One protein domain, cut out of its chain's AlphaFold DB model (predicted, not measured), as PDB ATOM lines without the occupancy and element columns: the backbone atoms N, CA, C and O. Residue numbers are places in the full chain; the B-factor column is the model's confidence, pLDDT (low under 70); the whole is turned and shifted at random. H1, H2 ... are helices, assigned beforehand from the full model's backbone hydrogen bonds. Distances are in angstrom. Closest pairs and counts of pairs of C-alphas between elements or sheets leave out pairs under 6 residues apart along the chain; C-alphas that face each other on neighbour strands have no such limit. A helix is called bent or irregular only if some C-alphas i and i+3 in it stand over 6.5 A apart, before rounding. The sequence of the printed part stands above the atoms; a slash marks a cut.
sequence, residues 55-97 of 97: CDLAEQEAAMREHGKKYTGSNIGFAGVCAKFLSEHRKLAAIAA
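AT A GLANCE: This is residues 55 to 97 of the 97 residues of an uncharacterized protein of Lysobacter sp. Root604 (UniProt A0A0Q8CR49). One long helix, H2, has a shorter helix, H1, set beside its first half like the second arm of a narrow V, both running the same way, while the link between them folds back from the end of H1 to the start of H2. The far end of H2 and the tail after it, residues 89 to 97, stick out from this two-helix body. The printed part has 43 residues with two named helices, H1 then H2, and no named strand; the class is all helix. It is only just compact, close to loose, with a radius of gyration of the C-alphas of 11.0 A, and elongated, spanning 33 by 21 by 16 A.

IN THESE COORDINATES: Find C-alpha 77 at (267.969, 159.267, 171.279); from there H2, residues 77 to 94, runs 28.8 A to C-alpha 94 at (252.612, 135.217, 175.523). Near residue 87 it has a kink of 31 degrees, and it is irregular: C-alphas 88 and 91 are 7.1 A apart. Then look at C-alpha 55, at (256.709, 164.771, 176.132), where H1, residues 55 to 67, begins; it is 18.0 A long.

HOW THE PARTS SIT: H2 touches H1 with residues 79 to 87 alone. Look for their closest C-alphas at Leu 57 and Ala 79, 5.1 A apart. The helices run the same way at a shallow tilt of 33 degrees, only just short of steep, though the line of H2 is a rough one. In H1 every O i to N i+4 pair is within hydrogen-bond range; in H2, 9 of 14 are.

THE WHOLE: The two C-alphas farthest apart are those of Gly 77 and Ala 97, at 33.7 A. Residues 89 to 97, of which 89 to 94 belong to H2, stand free, and the body without them spans 24 by 19 by 12 A. The link from H1 to H2, 9 residues, is short, and the printed part has no cut. In the B-factor column you will find pLDDT under 70 at residues 72 to 74 and 89 to 97; the mean of the printed part is 73.0.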
ATOM      1  N   CYS A  55     257.964 164.301 176.724       88.38
ATOM      2  CA  CYS A  55     256.709 164.771 176.132       88.38
ATOM      3  C   CYS A  55     256.458 164.090 174.781       88.38
ATOM      4  O   CYS A  55     255.392 163.508 174.586       88.38
ATOM      5  N   ASP A  56     257.469 164.061 173.908       86.94
ATOM      6  CA  ASP A  56     257.389 163.393 172.607       86.94
ATOM      7  C   ASP A  56     257.080 161.894 172.757       86.94
ATOM      8  O   ASP A  56     256.238 161.342 172.043       86.94
ATOM      9  N   LEU A  57     257.737 161.219 173.709       89.06
ATOM     10  CA  LEU A  57     257.477 159.810 174.008       89.06
ATOM     11  C   LEU A  57     256.039 159.587 174.502       89.06
ATOM     12  O   LEU A  57     255.415 158.603 174.107       89.06
ATOM     13  N   ALA A  58     255.505 160.479 175.339       89.38
ATOM     14  CA  ALA A  58     254.143 160.375 175.857       89.38
ATOM     15  C   ALA A  58     253.087 160.540 174.750       89.38
ATOM     16  O   ALA A  58     252.130 159.768 174.697       89.38
ATOM     17  N   GLU A  59     253.272 161.490 173.830       87.62
ATOM     18  CA  GLU A  59     252.386 161.663 172.669       87.62
ATOM     19  C   GLU A  59     252.414 160.436 171.747       87.62
ATOM     20  O   GLU A  59     251.372 159.965 171.277       87.62
ATOM     21  N   GLN A  60     253.606 159.880 171.515       84.81
ATOM     22  CA  GLN A  60     253.772 158.663 170.723       84.81
ATOM     23  C   GLN A  60     253.121 157.455 171.400       84.81
ATOM     24  O   GLN A  60     252.415 156.700 170.731       84.81
ATOM     25  N   GLU A  61     253.315 157.271 172.708       88.38
ATOM     26  CA  GLU A  61     252.652 156.219 173.486       88.38
ATOM     27  C   GLU A  61     251.132 156.325 173.362       88.38
ATOM     28  O   GLU A  61     250.490 155.344 172.976       88.38
ATOM     29  N   ALA A  62     250.571 157.520 173.568       87.12
ATOM     30  CA  ALA A  62     249.134 157.748 173.474       87.12
ATOM     31  C   ALA A  62     248.601 157.387 172.079       87.12
ATOM     32  O   ALA A  62     247.617 156.655 171.951       87.12
ATOM     33  N   ALA A  63     249.299 157.804 171.020       84.38
ATOM     34  CA  ALA A  63     248.936 157.467 169.647       84.38
ATOM     35  C   ALA A  63     249.022 155.953 169.351       84.38
ATOM     36  O   ALA A  63     248.189 155.420 168.607       84.38
ATOM     37  N   MET A  64     250.000 155.242 169.924       85.00
ATOM     38  CA  MET A  64     250.120 153.781 169.812       85.00
ATOM     39  C   MET A  64     249.004 153.053 170.579       85.00
ATOM     40  O   MET A  64     248.482 152.040 170.098       85.00
ATOM     41  N   ARG A  65     248.627 153.561 171.757       84.25
ATOM     42  CA  ARG A  65     247.580 153.007 172.624       84.25
ATOM     43  C   ARG A  65     246.181 153.203 172.042       84.25
ATOM     44  O   ARG A  65     245.404 152.253 172.019       84.25
ATOM     45  N   GLU A  66     245.868 154.399 171.547       86.62
ATOM     46  CA  GLU A  66     244.514 154.775 171.109       86.62
ATOM     47  C   GLU A  66     244.219 154.394 169.659       86.62
ATOM     48  O   GLU A  66     243.102 153.997 169.330       86.62
ATOM     49  N   HIS A  67     245.218 154.478 168.781       75.69
ATOM     50  CA  HIS A  67     245.018 154.289 167.342       75.69
ATOM     51  C   HIS A  67     245.742 153.066 166.779       75.69
ATOM     52  O   HIS A  67     245.739 152.861 165.566       75.69
ATOM     53  N   GLY A  68     246.399 152.268 167.630       73.25
ATOM     54  CA  GLY A  68     247.150 151.086 167.199       73.25
ATOM     55  C   GLY A  68     248.279 151.405 166.216       73.25
ATOM     56  O   GLY A  68     248.732 150.516 165.491       73.25
ATOM     57  N   LYS A  69     248.715 152.671 166.152       72.00
ATOM     58  CA  LYS A  69     249.784 153.106 165.257       72.00
ATOM     59  C   LYS A  69     251.065 152.362 165.619       72.00
ATOM     60  O   LYS A  69     251.368 152.162 166.790       72.00
ATOM     61  N   LYS A  70     251.815 151.942 164.602       70.25
ATOM     62  CA  LYS A  70     253.172 151.433 164.798       70.25
ATOM     63  C   LYS A  70     254.130 152.612 164.830       70.25
ATOM     64  O   LYS A  70     253.953 153.566 164.075       70.25
ATOM     65  N   TYR A  71     255.139 152.522 165.683       73.44
ATOM     66  CA  TYR A  71     256.238 153.472 165.680       73.44
ATOM     67  C   TYR A  71     256.982 153.410 164.333       73.44
ATOM     68  O   TYR A  71     257.357 152.329 163.881       73.44
ATOM     69  N   THR A  72     257.162 154.561 163.678       67.31
ATOM     70  CA  THR A  72     257.874 154.702 162.389       67.31
ATOM     71  C   THR A  72     259.056 155.676 162.463       67.31
ATOM     72  O   THR A  72     259.638 156.012 161.434       67.31
ATOM     73  N   GLY A  73     259.398 156.157 163.663       69.62
ATOM     74  CA  GLY A  73     260.474 157.125 163.874       69.62
ATOM     75  C   GLY A  73     261.877 156.504 163.876       69.62
ATOM     76  O   GLY A  73     262.053 155.290 163.781       69.62
ATOM     77  N   SER A  74     262.900 157.358 163.971       67.56
ATOM     78  CA  SER A  74     264.298 156.925 164.063       67.56
ATOM     79  C   SER A  74     264.627 156.343 165.439       67.56
ATOM     80  O   SER A  74     264.348 156.973 166.455       67.56
ATOM     81  N   ASN A  75     265.351 155.222 165.475       70.06
ATOM     82  CA  ASN A  75     265.842 154.576 166.704       70.06
ATOM     83  C   ASN A  75     267.050 155.309 167.323       70.06
ATOM     84  O   ASN A  75     268.072 154.696 167.621       70.06
ATOM     85  N   ILE A  76     266.968 156.631 167.433       75.38
ATOM     86  CA  ILE A  76     268.051 157.499 167.889       75.38
ATOM     87  C   ILE A  76     267.517 158.348 169.042       75.38
ATOM     88  O   ILE A  76     266.384 158.826 168.994       75.38
ATOM     89  N   GLY A  77     268.342 158.528 170.074       81.00
ATOM     90  CA  GLY A  77     267.969 159.267 171.279       81.00
ATOM     91  C   GLY A  77     267.028 158.487 172.201       81.00
ATOM     92  O   GLY A  77     266.571 157.387 171.885       81.00
ATOM     93  N   PHE A  78     266.751 159.058 173.371       87.19
ATOM     94  CA  PHE A  78     265.956 158.406 174.412       87.19
ATOM     95  C   PHE A  78     264.534 158.075 173.962       87.19
ATOM     96  O   PHE A  78     264.135 156.913 174.021       87.19
ATOM     97  N   ALA A  79     263.796 159.068 173.461       86.25
ATOM     98  CA  ALA A  79     262.404 158.887 173.059       86.25
ATOM     99  C   ALA A  79     262.250 157.799 171.988       86.25
ATOM    100  O   ALA A  79     261.403 156.918 172.121       86.25
ATOM    101  N   GLY A  80     263.104 157.806 170.959       84.06
ATOM    102  CA  GLY A  80     263.013 156.847 169.859       84.06
ATOM    103  C   GLY A  80     263.336 155.414 170.271       84.06
ATOM    104  O   GLY A  80     262.615 154.486 169.902       84.06
ATOM    105  N   VAL A  81     264.373 155.220 171.094       84.62
ATOM    106  CA  VAL A  81     264.709 153.894 171.636       84.62
ATOM    107  C   VAL A  81     263.574 153.375 172.525       84.62
ATOM    108  O   VAL A  81     263.128 152.242 172.346       84.62
ATOM    109  N   CYS A  82     263.041 154.206 173.426       86.19
ATOM    110  CA  CYS A  82     261.919 153.839 174.294       86.19
ATOM    111  C   CYS A  82     260.642 153.512 173.501       86.19
ATOM    112  O   CYS A  82     259.991 152.502 173.770       86.19
ATOM    113  N   ALA A  83     260.298 154.313 172.492       83.56
ATOM    114  CA  ALA A  83     259.121 154.087 171.654       83.56
ATOM    115  C   ALA A  83     259.225 152.781 170.850       83.56
ATOM    116  O   ALA A  83     258.249 152.028 170.758       83.56
ATOM    117  N   LYS A  84     260.421 152.454 170.340       81.81
ATOM    118  CA  LYS A  84     260.696 151.151 169.726       81.81
ATOM    119  C   LYS A  84     260.442 150.015 170.717       81.81
ATOM    120  O   LYS A  84     259.667 149.115 170.394       81.81
ATOM    121  N   PHE A  85     261.019 150.082 171.921       80.44
ATOM    122  CA  PHE A  85     260.797 149.070 172.962       80.44
ATOM    123  C   PHE A  85     259.304 148.873 173.255       80.44
ATOM    124  O   PHE A  85     258.835 147.736 173.257       80.44
ATOM    125  N   LEU A  86     258.534 149.955 173.414       79.69
ATOM    126  CA  LEU A  86     257.079 149.892 173.623       79.69
ATOM    127  C   LEU A  86     256.345 149.203 172.461       79.69
ATOM    128  O   LEU A  86     255.408 148.433 172.683       79.69
ATOM    129  N   SER A  87     256.779 149.445 171.222       77.69
ATOM    130  CA  SER A  87     256.184 148.825 170.036       77.69
ATOM    131  C   SER A  87     256.519 147.330 169.893       77.69
ATOM    132  O   SER A  87     255.700 146.560 169.386       77.69
ATOM    133  N   GLU A  88     257.690 146.902 170.376       73.56
ATOM    134  CA  GLU A  88     258.201 145.531 170.244       73.56
ATOM    135  C   GLU A  88     257.815 144.622 171.431       73.56
ATOM    136  O   GLU A  88     257.583 143.424 171.241       73.56
ATOM    137  N   HIS A  89     257.657 145.171 172.646       62.25
ATOM    138  CA  HIS A  89     257.382 144.411 173.880       62.25
ATOM    139  C   HIS A  89     255.933 143.943 174.084       62.25
ATOM    140  O   HIS A  89     255.629 143.323 175.108       62.25
ATOM    141  N   ARG A  90     255.043 144.075 173.089       51.66
ATOM    142  CA  ARG A  90     253.715 143.415 173.121       51.66
ATOM    143  C   ARG A  90     253.781 141.874 173.208       51.66
ATOM    144  O   ARG A  90     252.745 141.227 173.312       51.66
ATOM    145  N   LYS A  91     254.976 141.269 173.203       46.03
ATOM    146  CA  LYS A  91     255.205 139.817 173.315       46.03
ATOM    147  C   LYS A  91     255.190 139.248 174.740       46.03
ATOM    148  O   LYS A  91     255.107 138.031 174.871       46.03
ATOM    149  N   LEU A  92     255.193 140.059 175.804       41.50
ATOM    150  CA  LEU A  92     255.047 139.521 177.174       41.50
ATOM    151  C   LEU A  92     253.641 138.966 177.463       41.50
ATOM    152  O   LEU A  92     253.486 138.147 178.365       41.50
ATOM    153  N   ALA A  93     252.642 139.314 176.644       38.66
ATOM    154  CA  ALA A  93     251.322 138.686 176.681       38.66
ATOM    155  C   ALA A  93     251.354 137.170 176.382       38.66
ATOM    156  O   ALA A  93     250.392 136.480 176.688       38.66
ATOM    157  N   ALA A  94     252.451 136.642 175.819       39.56
ATOM    158  CA  ALA A  94     252.612 135.217 175.523       39.56
ATOM    159  C   ALA A  94     253.260 134.404 176.663       39.56
ATOM    160  O   ALA A  94     253.299 133.185 176.574       39.56
ATOM    161  N   ILE A  95     253.785 135.053 177.710       40.53
ATOM    162  CA  ILE A  95     254.454 134.367 178.836       40.53
ATOM    163  C   ILE A  95     253.488 134.138 180.020       40.53
ATOM    164  O   ILE A  95     253.792 133.389 180.941       40.53
ATOM    165  N   ALA A  96     252.301 134.752 179.981       37.00
ATOM    166  CA  ALA A  96     251.271 134.652 181.017       37.00
ATOM    167  C   ALA A  96     249.972 133.960 180.546       37.00
ATOM    168  O   ALA A  96     248.952 134.090 181.224       37.00
ATOM    169  N   ALA A  97     249.997 133.277 179.394       38.72
ATOM    170  CA  ALA A  97     248.880 132.502 178.845       38.72
ATOM    171  C   ALA A  97     249.114 130.996 179.015       38.72
ATOM    172  O   ALA A  97     250.269 130.565 178.802       38.72
TER     173      ALA A  97